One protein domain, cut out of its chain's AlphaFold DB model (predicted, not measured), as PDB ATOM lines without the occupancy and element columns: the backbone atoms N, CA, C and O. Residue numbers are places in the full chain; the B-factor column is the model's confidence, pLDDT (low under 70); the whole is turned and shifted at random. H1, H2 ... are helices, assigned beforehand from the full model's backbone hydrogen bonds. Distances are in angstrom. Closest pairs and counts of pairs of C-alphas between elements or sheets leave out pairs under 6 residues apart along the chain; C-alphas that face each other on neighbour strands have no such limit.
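Overview. This is residues 61 to 145 of the 1062 residues of an uncharacterized protein of Dentipellis sp. KUC8613 (UniProt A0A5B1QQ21). This domain has little regular structure: a small, loop-rich body in which H3 and H4 lie nearest the middle, H1 packs on both of them and crosses H4 steeply, and the short helices H2 and H5 lie beside H4. H2 lies at one end of the long axis, and the long loops, residues 83 to 99 and 105 to 126, swing out toward the other. The 85 printed residues have five named helices, H1 to H5 in order, and no named strand; the class is all helix, with 32 residues in named elements. The whole is compact, radius of gyration of the C-alphas 13.0 A, yet elongated, 39 by 25 by 24 A.

Arrangement. H1, residues 64 to 72, touches H4, residues 127 to 136, at a steep tilt of 54 degrees, opposite ways; their closest C-alphas, Leu 69 and Ser 132, are 6.9 A apart. H1 touches H3, residues 100 to 104, closest C-alphas Tyr 66 and Leu 104, 6.6 A. H2, residues 79 to 82, touches H4, closest C-alphas Ile 79 and Gln 135, 7.2 A. H5, residues 142 to 145, is close to H4 but not clearly touching, closest C-alphas Val 134 and Phe 144, 7.4 A. In H1, H3 and H4 every O i to N i+4 pair is within hydrogen-bond range; H2 and H5 are too short for one.

Along the chain. H1 begins at C-alpha 64 (2.686, 33.084, -30.443) and is 12.5 A long; H4 is 14.3 A. H5 ends at C-alpha 145 (8.931, 14.816, -45.952).

Size, cuts and confidence. The C-alphas farthest apart, His 81 and Glu 116, are 39.5 A apart. The links H2 to H3 and H3 to H4 are long. The printed part has no cut; pLDDT is under 70 at residues 84 to 85.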
ATOM      1  N   VAL A  61      -4.302  37.317 -37.531       89.00
ATOM      2  CA  VAL A  61      -3.374  37.675 -36.452       89.00
ATOM      3  C   VAL A  61      -2.417  36.490 -36.220       89.00
ATOM      4  O   VAL A  61      -2.896  35.373 -36.011       89.00
ATOM      5  N   PRO A  62      -1.084  36.672 -36.261       91.62
ATOM      6  CA  PRO A  62      -0.159  35.563 -36.049       91.62
ATOM      7  C   PRO A  62      -0.175  35.072 -34.599       91.62
ATOM      8  O   PRO A  62      -0.112  35.867 -33.664       91.62
ATOM      9  N   SER A  63      -0.204  33.751 -34.412       94.75
ATOM     10  CA  SER A  63      -0.096  33.128 -33.089       94.75
ATOM     11  C   SER A  63       1.286  33.335 -32.452       94.75
ATOM     12  O   SER A  63       2.277  33.600 -33.138       94.75
ATOM     13  N   LEU A  64       1.393  33.113 -31.139       95.00
ATOM     14  CA  LEU A  64       2.686  33.084 -30.443       95.00
ATOM     15  C   LEU A  64       3.664  32.080 -31.086       95.00
ATOM     16  O   LEU A  64       4.838  32.398 -31.268       95.00
ATOM     17  N   ALA A  65       3.170  30.913 -31.520       94.38
ATOM     18  CA  ALA A  65       3.973  29.885 -32.184       94.38
ATOM     19  C   ALA A  65       4.633  30.389 -33.481       94.38
ATOM     20  O   ALA A  65       5.787  30.048 -33.745       94.38
ATOM     21  N   TYR A  66       3.959  31.253 -34.252       96.12
ATOM     22  CA  TYR A  66       4.556  31.899 -35.428       96.12
ATOM     23  C   TYR A  66       5.783  32.736 -35.036       96.12
ATOM     24  O   TYR A  66       6.843  32.589 -35.644       96.12
ATOM     25  N   PHE A  67       5.675  33.569 -33.996       96.06
ATOM     26  CA  PHE A  67       6.793  34.398 -33.536       96.06
ATOM     27  C   PHE A  67       7.934  33.556 -32.956       96.06
ATOM     28  O   PHE A  67       9.091  33.798 -33.297       96.06
ATOM     29  N   CYS A  68       7.632  32.520 -32.168       95.12
ATOM     30  CA  CYS A  68       8.636  31.571 -31.681       95.12
ATOM     31  C   CYS A  68       9.395  30.907 -32.842       95.12
ATOM     32  O   CYS A  68      10.625  30.941 -32.869       95.12
ATOM     33  N   LEU A  69       8.688  30.379 -33.845       95.50
ATOM     34  CA  LEU A  69       9.304  29.715 -34.999       95.50
ATOM     35  C   LEU A  69      10.110  30.682 -35.877       95.50
ATOM     36  O   LEU A  69      11.210  30.326 -36.297       95.50
ATOM     37  N   LYS A  70       9.638  31.919 -36.103       95.56
ATOM     38  CA  LYS A  70      10.429  32.954 -36.799       95.56
ATOM     39  C   LYS A  70      11.686  33.363 -35.999       95.56
ATOM     40  O   LYS A  70      12.703  33.668 -36.622       95.56
ATOM     41  N   THR A  71      11.653  33.314 -34.664       95.62
ATOM     42  CA  THR A  71      12.817  33.565 -33.785       95.62
ATOM     43  C   THR A  71      13.816  32.401 -33.762       95.62
ATOM     44  O   THR A  71      15.015  32.645 -33.652       95.62
ATOM     45  N   LEU A  72      13.364  31.151 -33.927       94.69
ATOM     46  CA  LEU A  72      14.226  29.956 -33.972       94.69
ATOM     47  C   LEU A  72      14.998  29.779 -35.297       94.69
ATOM     48  O   LEU A  72      15.993  29.060 -35.331       94.69
ATOM     49  N   LEU A  73      14.610  30.477 -36.372       94.88
ATOM     50  CA  LEU A  73      15.238  30.387 -37.706       94.88
ATOM     51  C   LEU A  73      16.774  30.527 -37.790       94.88
ATOM     52  O   LEU A  73      17.342  30.003 -38.755       94.88
ATOM     53  N   PRO A  74      17.484  31.256 -36.906       95.69
ATOM     54  CA  PRO A  74      18.943  31.306 -36.947       95.69
ATOM     55  C   PRO A  74      19.624  30.066 -36.350       95.69
ATOM     56  O   PRO A  74      20.810  29.894 -36.616       95.69
ATOM     57  N   TYR A  75      18.895  29.245 -35.583       96.00
ATOM     58  CA  TYR A  75      19.424  28.175 -34.725       96.00
ATOM     59  C   TYR A  75      18.685  26.824 -34.897       96.00
ATOM     60  O   TYR A  75      18.321  26.197 -33.897       96.00
ATOM     61  N   PRO A  76      18.400  26.349 -36.130       95.69
ATOM     62  CA  PRO A  76      17.690  25.085 -36.325       95.69
ATOM     63  C   PRO A  76      18.445  23.885 -35.733       95.69
ATOM     64  O   PRO A  76      17.805  22.900 -35.377       95.69
ATOM     65  N   GLU A  77      19.772  23.951 -35.595       94.50
ATOM     66  CA  GLU A  77      20.573  22.906 -34.950       94.50
ATOM     67  C   GLU A  77      20.297  22.773 -33.444       94.50
ATOM     68  O   GLU A  77      20.402  21.672 -32.904       94.50
ATOM     69  N   ASP A  78      19.899  23.854 -32.766       94.00
ATOM     70  CA  ASP A  78      19.741  23.888 -31.309       94.00
ATOM     71  C   ASP A  78      18.329  23.505 -30.836       94.00
ATOM     72  O   ASP A  78      18.142  23.265 -29.643       94.00
ATOM     73  N   ILE A  79      17.347  23.389 -31.742       94.12
ATOM     74  CA  ILE A  79      15.932  23.121 -31.403       94.12
ATOM     75  C   ILE A  79      15.766  21.826 -30.592       94.12
ATOM     76  O   ILE A  79      14.932  21.754 -29.689       94.12
ATOM     77  N   HIS A  80      16.603  20.821 -30.847       91.56
ATOM     78  CA  HIS A  80      16.575  19.553 -30.119       91.56
ATOM     79  C   HIS A  80      16.772  19.694 -28.593       91.56
ATOM     80  O   HIS A  80      16.316  18.816 -27.858       91.56
ATOM     81  N   HIS A  81      17.401  20.777 -28.110       91.56
ATOM     82  CA  HIS A  81      17.611  21.035 -26.682       91.56
ATOM     83  C   HIS A  81      16.321  21.394 -25.922       91.56
ATOM     84  O   HIS A  81      16.294  21.253 -24.701       91.56
ATOM     85  N   PHE A  82      15.250  21.829 -26.602       87.25
ATOM     86  CA  PHE A  82      13.977  22.184 -25.948       87.25
ATOM     87  C   PHE A  82      13.164  20.969 -25.464       87.25
ATOM     88  O   PHE A  82      12.160  21.143 -24.778       87.25
ATOM     89  N   GLY A  83      13.618  19.742 -25.751       81.69
ATOM     90  CA  GLY A  83      13.123  18.527 -25.100       81.69
ATOM     91  C   GLY A  83      12.180  17.653 -25.942       81.69
ATOM     92  O   GLY A  83      12.160  17.762 -27.173       81.69
ATOM     93  N   PRO A  84      11.457  16.711 -25.300       69.38
ATOM     94  CA  PRO A  84      10.735  15.646 -25.999       69.38
ATOM     95  C   PRO A  84       9.501  16.053 -26.827       69.38
ATOM     96  O   PRO A  84       9.420  15.578 -27.958       69.38
ATOM     97  N   PRO A  85       8.540  16.869 -26.341       64.88
ATOM     98  CA  PRO A  85       7.234  16.981 -26.990       64.88
ATOM     99  C   PRO A  85       7.288  17.822 -28.273       64.88
ATOM    100  O   PRO A  85       7.169  19.048 -28.247       64.88
ATOM    101  N   ARG A  86       7.418  17.137 -29.414       88.56
ATOM    102  CA  ARG A  86       7.023  17.673 -30.722       88.56
ATOM    103  C   ARG A  86       5.512  17.930 -30.691       88.56
ATOM    104  O   ARG A  86       4.750  17.090 -30.216       88.56
ATOM    105  N   LEU A  87       5.085  19.094 -31.165       94.19
ATOM    106  CA  LEU A  87       3.678  19.477 -31.234       94.19
ATOM    107  C   LEU A  87       2.990  18.686 -32.347       94.19
ATOM    108  O   LEU A  87       3.533  18.575 -33.443       94.19
ATOM    109  N   ARG A  88       1.775  18.192 -32.122       95.56
ATOM    110  CA  ARG A  88       0.980  17.620 -33.212       95.56
ATOM    111  C   ARG A  88       0.585  18.730 -34.187       95.56
ATOM    112  O   ARG A  88       0.057  19.755 -33.755       95.56
ATOM    113  N   TYR A  89       0.840  18.552 -35.482       96.81
ATOM    114  CA  TYR A  89       0.183  19.370 -36.493       96.81
ATOM    115  C   TYR A  89      -1.232  18.836 -36.713       96.81
ATOM    116  O   TYR A  89      -1.410  17.688 -37.107       96.81
ATOM    117  N   GLU A  90      -2.231  19.676 -36.465       96.06
ATOM    118  CA  GLU A  90      -3.619  19.386 -36.813       96.06
ATOM    119  C   GLU A  90      -4.041  20.365 -37.915       96.06
ATOM    120  O   GLU A  90      -4.008  21.581 -37.687       96.06
ATOM    121  N   PRO A  91      -4.386  19.885 -39.126       95.31
ATOM    122  CA  PRO A  91      -4.815  20.767 -40.195       95.31
ATOM    123  C   PRO A  91      -6.159  21.424 -39.836       95.31
ATOM    124  O   PRO A  91      -7.030  20.778 -39.245       95.31
ATOM    125  N   PRO A  92      -6.367  22.700 -40.202       95.56
ATOM    126  CA  PRO A  92      -7.639  23.392 -39.992       95.56
ATOM    127  C   PRO A  92      -8.827  22.641 -40.613       95.56
ATOM    128  O   PRO A  92      -8.760  22.146 -41.736       95.56
ATOM    129  N   SER A  93      -9.968  22.650 -39.924       94.81
ATOM    130  CA  SER A  93     -11.212  22.028 -40.404       94.81
ATOM    131  C   SER A  93     -11.956  22.828 -41.483       94.81
ATOM    132  O   SER A  93     -12.828  22.277 -42.148       94.81
ATOM    133  N   LEU A  94     -11.641  24.119 -41.665       93.06
ATOM    134  CA  LEU A  94     -12.315  25.018 -42.611       93.06
ATOM    135  C   LEU A  94     -11.303  25.898 -43.368       93.06
ATOM    136  O   LEU A  94     -10.366  26.393 -42.732       93.06
ATOM    137  N   PRO A  95     -11.528  26.207 -44.668       89.50
ATOM    138  CA  PRO A  95     -10.613  26.986 -45.523       89.50
ATOM    139  C   PRO A  95     -10.208  28.365 -44.973       89.50
ATOM    140  O   PRO A  95      -9.171  28.924 -45.347       89.50
ATOM    141  N   PHE A  96     -11.017  28.914 -44.066       88.00
ATOM    142  CA  PHE A  96     -10.840  30.237 -43.479       88.00
ATOM    143  C   PHE A  96     -10.338  30.229 -42.026       88.00
ATOM    144  O   PHE A  96     -10.107  31.310 -41.491       88.00
ATOM    145  N   THR A  97     -10.106  29.068 -41.407       93.94
ATOM    146  CA  THR A  97      -9.516  28.970 -40.058       93.94
ATOM    147  C   THR A  97      -8.015  29.293 -40.078       93.94
ATOM    148  O   THR A  97      -7.350  29.161 -41.107       93.94
ATOM    149  N   TYR A  98      -7.468  29.729 -38.938       94.62
ATOM    150  CA  TYR A  98      -6.026  29.918 -38.768       94.62
ATOM    151  C   TYR A  98      -5.262  28.599 -38.956       94.62
ATOM    152  O   TYR A  98      -5.625  27.578 -38.381       94.62
ATOM    153  N   ASP A  99      -4.161  28.656 -39.702       94.94
ATOM    154  CA  ASP A  99      -3.190  27.573 -39.841       94.94
ATOM    155  C   ASP A  99      -1.778  28.127 -39.647       94.94
ATOM    156  O   ASP A  99      -1.400  29.145 -40.236       94.94
ATOM    157  N   ILE A 100      -0.991  27.440 -38.822       96.44
ATOM    158  CA  ILE A 100       0.395  27.799 -38.535       96.44
ATOM    159  C   ILE A 100       1.303  27.591 -39.754       96.44
ATOM    160  O   ILE A 100       2.185  28.421 -39.983       96.44
ATOM    161  N   LEU A 101       1.075  26.559 -40.578       96.44
ATOM    162  CA  LEU A 101       1.906  26.306 -41.759       96.44
ATOM    163  C   LEU A 101       1.669  27.377 -42.827       96.44
ATOM    164  O   LEU A 101       2.629  28.019 -43.252       96.44
ATOM    165  N   ARG A 102       0.412  27.671 -43.170       94.12
ATOM    166  CA  ARG A 102       0.020  28.754 -44.089       94.12
ATOM    167  C   ARG A 102       0.372  30.150 -43.568       94.12
ATOM    168  O   ARG A 102       0.665  31.041 -44.361       94.12
ATOM    169  N   ALA A 103       0.398  30.365 -42.249       93.88
ATOM    170  CA  ALA A 103       0.916  31.612 -41.678       93.88
ATOM    171  C   ALA A 103       2.442  31.738 -41.844       93.88
ATOM    172  O   ALA A 103       2.951  32.834 -42.081       93.88
ATOM    173  N   LEU A 104       3.191  30.638 -41.722       94.88
ATOM    174  CA  LEU A 104       4.649  30.622 -41.883       94.88
ATOM    175  C   LEU A 104       5.092  30.647 -43.354       94.88
ATOM    176  O   LEU A 104       6.137  31.247 -43.638       94.88
ATOM    177  N   ILE A 105       4.317  30.002 -44.230       94.75
ATOM    178  CA  ILE A 105       4.537  29.762 -45.661       94.75
ATOM    179  C   ILE A 105       3.235  30.135 -46.406       94.75
ATOM    180  O   ILE A 105       2.344  29.297 -46.524       94.75
ATOM    181  N   PRO A 106       3.091  31.370 -46.927       91.62
ATOM    182  CA  PRO A 106       1.830  31.836 -47.525       91.62
ATOM    183  C   PRO A 106       1.344  31.063 -48.763       91.62
ATOM    184  O   PRO A 106       0.171  31.168 -49.109       91.62
ATOM    185  N   SER A 107       2.225  30.301 -49.418       90.75
ATOM    186  CA  SER A 107       1.911  29.390 -50.529       90.75
ATOM    187  C   SER A 107       1.488  27.982 -50.083       90.75
ATOM    188  O   SER A 107       1.208  27.138 -50.930       90.75
ATOM    189  N   TYR A 108       1.434  27.697 -48.776       93.75
ATOM    190  CA  TYR A 108       0.883  26.439 -48.278       93.75
ATOM    191  C   TYR A 108      -0.649  26.476 -48.214       93.75
ATOM    192  O   TYR A 108      -1.256  27.438 -47.736       93.75
ATOM    193  N   CYS A 109      -1.263  25.388 -48.673       92.12
ATOM    194  CA  CYS A 109      -2.700  25.203 -48.747       92.12
ATOM    195  C   CYS A 109      -3.038  23.749 -48.368       92.12
ATOM    196  O   CYS A 109      -2.695  22.851 -49.136       92.12
ATOM    197  N   PRO A 110      -3.684  23.486 -47.213       91.81
ATOM    198  CA  PRO A 110      -4.026  22.122 -46.794       91.81
ATOM    199  C   PRO A 110      -5.219  21.504 -47.552       91.81
ATOM    200  O   PRO A 110      -5.536  20.341 -47.323       91.81
ATOM    201  N   TRP A 111      -5.869  22.244 -48.461       91.44
ATOM    202  CA  TRP A 111      -6.963  21.750 -49.312       91.44
ATOM    203  C   TRP A 111      -6.558  21.833 -50.792       91.44
ATOM    204  O   TRP A 111      -6.675  22.912 -51.381       91.44
ATOM    205  N   PRO A 112      -6.089  20.738 -51.421       84.81
ATOM    206  CA  PRO A 112      -5.686  20.765 -52.829       84.81
ATOM    207  C   PRO A 112      -6.850  21.143 -53.761       84.81
ATOM    208  O   PRO A 112      -6.638  21.849 -54.742       84.81
ATOM    209  N   ASP A 113      -8.087  20.785 -53.404       88.81
ATOM    210  CA  ASP A 113      -9.309  21.076 -54.172       88.81
ATOM    211  C   ASP A 113      -9.691  22.573 -54.229       88.81
ATOM    212  O   ASP A 113     -10.697  22.939 -54.843       88.81
ATOM    213  N   HIS A 114      -8.956  23.452 -53.538       82.62
ATOM    214  CA  HIS A 114      -9.284  24.879 -53.382       82.62
ATOM    215  C   HIS A 114      -8.147  25.835 -53.775       82.62
ATOM    216  O   HIS A 114      -8.286  27.046 -53.597       82.62
ATOM    217  N   CYS A 115      -7.030  25.321 -54.293       80.81
ATOM    218  CA  CYS A 115      -5.858  26.124 -54.635       80.81
ATOM    219  C   CYS A 115      -5.437  25.893 -56.094       80.81
ATOM    220  O   CYS A 115      -5.144  24.774 -56.502       80.81
ATOM    221  N   GLU A 116      -5.450  26.970 -56.886       77.00
ATOM    222  CA  GLU A 116      -5.305  26.936 -58.348       77.00
ATOM    223  C   GLU A 116      -3.885  26.534 -58.792       77.00
ATOM    224  O   GLU A 116      -2.977  27.360 -58.829       77.00
ATOM    225  N   GLU A 117      -3.730  25.251 -59.142       72.06
ATOM    226  CA  GLU A 117      -2.619  24.568 -59.844       72.06
ATOM    227  C   GLU A 117      -1.183  24.662 -59.268       72.06
ATOM    228  O   GLU A 117      -0.434  23.684 -59.362       72.06
ATOM    229  N   GLU A 118      -0.757  25.766 -58.650       81.56
ATOM    230  CA  GLU A 118       0.600  25.930 -58.109       81.56
ATOM    231  C   GLU A 118       0.764  25.291 -56.716       81.56
ATOM    232  O   GLU A 118       0.833  25.965 -55.688       81.56
ATOM    233  N   GLY A 119       0.864  23.958 -56.689       86.38
ATOM    234  CA  GLY A 119       1.161  23.181 -55.477       86.38
ATOM    235  C   GLY A 119       2.488  23.561 -54.788       86.38
ATOM    236  O   GLY A 119       3.403  24.109 -55.405       86.38
ATOM    237  N   LEU A 120       2.596  23.240 -53.491       92.50
ATOM    238  CA  LEU A 120       3.640  23.712 -52.564       92.50
ATOM    239  C   LEU A 120       5.086  23.581 -53.096       92.50
ATOM    240  O   LEU A 120       5.730  22.533 -52.993       92.50
ATOM    241  N   ARG A 121       5.661  24.695 -53.560       93.19
ATOM    242  CA  ARG A 121       7.072  24.783 -53.971       93.19
ATOM    243  C   ARG A 121       8.005  24.942 -52.769       93.19
ATOM    244  O   ARG A 121       8.525  26.025 -52.512       93.19
ATOM    245  N   LEU A 122       8.279  23.850 -52.047       95.50
ATOM    246  CA  LEU A 122       9.177  23.867 -50.876       95.50
ATOM    247  C   LEU A 122      10.567  24.475 -51.143       95.50
ATOM    248  O   LEU A 122      11.151  25.045 -50.230       95.50
ATOM    249  N   SER A 123      11.078  24.436 -52.378       94.81
ATOM    250  CA  SER A 123      12.337  25.096 -52.763       94.81
ATOM    251  C   SER A 123      12.352  26.622 -52.565       94.81
ATOM    252  O   SER A 123      13.425  27.227 -52.537       94.81
ATOM    253  N   GLU A 124      11.182  27.255 -52.458       94.75
ATOM    254  CA  GLU A 124      11.017  28.698 -52.230       94.75
ATOM    255  C   GLU A 124      10.875  29.054 -50.737       94.75
ATOM    256  O   GLU A 124      10.905  30.229 -50.370       94.75
ATOM    257  N   VAL A 125      10.772  28.052 -49.860       96.38
ATOM    258  CA  VAL A 125      10.753  28.213 -48.400       96.38
ATOM    259  C   VAL A 125      12.191  28.353 -47.889       96.38
ATOM    260  O   VAL A 125      13.102  27.730 -48.417       96.38
ATOM    261  N   ASP A 126      12.442  29.152 -46.844       96.94
ATOM    262  CA  ASP A 126      13.780  29.183 -46.227       96.94
ATOM    263  C   ASP A 126      14.106  27.779 -45.665       96.94
ATOM    264  O   ASP A 126      13.340  27.278 -44.835       96.94
ATOM    265  N   PRO A 127      15.219  27.125 -46.051       97.81
ATOM    266  CA  PRO A 127      15.506  25.747 -45.644       97.81
ATOM    267  C   PRO A 127      15.583  25.573 -44.119       97.81
ATOM    268  O   PRO A 127      15.319  24.492 -43.598       97.81
ATOM    269  N   ARG A 128      15.888  26.649 -43.381       97.38
ATOM    270  CA  ARG A 128      15.895  26.654 -41.910       97.38
ATOM    271  C   ARG A 128      14.490  26.743 -41.318       97.38
ATOM    272  O   ARG A 128      14.266  26.222 -40.231       97.38
ATOM    273  N   LEU A 129      13.544  27.375 -42.023       97.56
ATOM    274  CA  LEU A 129      12.129  27.387 -41.642       97.56
ATOM    275  C   LEU A 129      11.532  25.992 -41.800       97.56
ATOM    276  O   LEU A 129      10.926  25.504 -40.852       97.56
ATOM    277  N   TRP A 130      11.784  25.322 -42.930       98.19
ATOM    278  CA  TRP A 130      11.418  23.913 -43.090       98.19
ATOM    279  C   TRP A 130      12.034  23.049 -41.979       98.19
ATOM    280  O   TRP A 130      11.304  22.359 -41.276       98.19
ATOM    281  N   ALA A 131      13.343  23.169 -41.738       97.44
ATOM    282  CA  ALA A 131      14.044  22.405 -40.704       97.44
ATOM    283  C   ALA A 131      13.552  22.676 -39.268       97.44
ATOM    284  O   ALA A 131      13.623  21.791 -38.415       97.44
ATOM    285  N   SER A 132      13.044  23.882 -38.996       97.19
ATOM    286  CA  SER A 132      12.401  24.218 -37.719       97.19
ATOM    287  C   SER A 132      11.003  23.607 -37.624       97.19
ATOM    288  O   SER A 132      10.665  23.026 -36.597       97.19
ATOM    289  N   ILE A 133      10.213  23.677 -38.703       97.50
ATOM    290  CA  ILE A 133       8.874  23.076 -38.790       97.50
ATOM    291  C   ILE A 133       8.951  21.558 -38.584       97.50
ATOM    292  O   ILE A 133       8.254  21.044 -37.712       97.50
ATOM    293  N   VAL A 134       9.822  20.842 -39.307       97.44
ATOM    294  CA  VAL A 134       9.905  19.373 -39.197       97.44
ATOM    295  C   VAL A 134      10.463  18.892 -37.861       97.44
ATOM    296  O   VAL A 134      10.123  17.796 -37.436       97.44
ATOM    297  N   GLN A 135      11.262  19.695 -37.152       95.69
ATOM    298  CA  GLN A 135      11.650  19.363 -35.778       95.69
ATOM    299  C   GLN A 135      10.509  19.615 -34.791       95.69
ATOM    300  O   GLN A 135      10.227  18.744 -33.974       95.69
ATOM    301  N   VAL A 136       9.838  20.769 -34.873       95.94
ATOM    302  CA  VAL A 136       8.809  21.167 -33.899       95.94
ATOM    303  C   VAL A 136       7.500  20.391 -34.062       95.94
ATOM    304  O   VAL A 136       6.875  20.112 -33.044       95.94
ATOM    305  N   PHE A 137       7.094  20.012 -35.281       96.56
ATOM    306  CA  PHE A 137       5.789  19.392 -35.539       96.56
ATOM    307  C   PHE A 137       5.849  17.922 -35.978       96.56
ATOM    308  O   PHE A 137       6.589  17.583 -36.902       96.56
ATOM    309  N   THR A 138       5.024  17.068 -35.365       95.50
ATOM    310  CA  THR A 138       4.644  15.717 -35.834       95.50
ATOM    311  C   THR A 138       3.399  15.757 -36.727       95.50
ATOM    312  O   THR A 138       2.723  16.778 -36.797       95.50
ATOM    313  N   GLU A 139       3.096  14.648 -37.419       95.12
ATOM    314  CA  GLU A 139       1.920  14.505 -38.309       95.12
ATOM    315  C   GLU A 139       1.830  15.590 -39.403       95.12
ATOM    316  O   GLU A 139       0.760  15.977 -39.863       95.12
ATOM    317  N   LEU A 140       2.995  16.065 -39.854       96.69
ATOM    318  CA  LEU A 140       3.102  16.982 -40.984       96.69
ATOM    319  C   LEU A 140       2.683  16.314 -42.309       96.69
ATOM    320  O   LEU A 140       2.950  15.122 -42.484       96.69
ATOM    321  N   PRO A 141       2.126  17.089 -43.260       96.44
ATOM    322  CA  PRO A 141       1.776  16.613 -44.600       96.44
ATOM    323  C   PRO A 141       2.958  15.977 -45.347       96.44
ATOM    324  O   PRO A 141       4.114  16.379 -45.166       96.44
ATOM    325  N   ASP A 142       2.670  15.013 -46.224       95.12
ATOM    326  CA  ASP A 142       3.687  14.208 -46.911       95.12
ATOM    327  C   ASP A 142       4.623  15.037 -47.807       95.12
ATOM    328  O   ASP A 142       5.791  14.675 -47.972       95.12
ATOM    329  N   GLU A 143       4.177  16.197 -48.300       96.12
ATOM    330  CA  GLU A 143       5.010  17.157 -49.031       96.12
ATOM    331  C   GLU A 143       6.218  17.604 -48.195       96.12
ATOM    332  O   GLU A 143       7.333  17.706 -48.711       96.12
ATOM    333  N   PHE A 144       6.037  17.807 -46.883       97.44
ATOM    334  CA  PHE A 144       7.104  18.239 -45.976       97.44
ATOM    335  C   PHE A 144       8.165  17.160 -45.724       97.44
ATOM    336  O   PHE A 144       9.227  17.493 -45.190       97.44
ATOM    337  N   ARG A 145       7.942  15.896 -46.124       97.19
ATOM    338  CA  ARG A 145       8.931  14.816 -45.952       97.19
ATOM    339  C   ARG A 145      10.201  15.029 -46.765       97.19
ATOM    340  O   ARG A 145      11.249  14.565 -46.324       97.19
TER     341      ARG A 145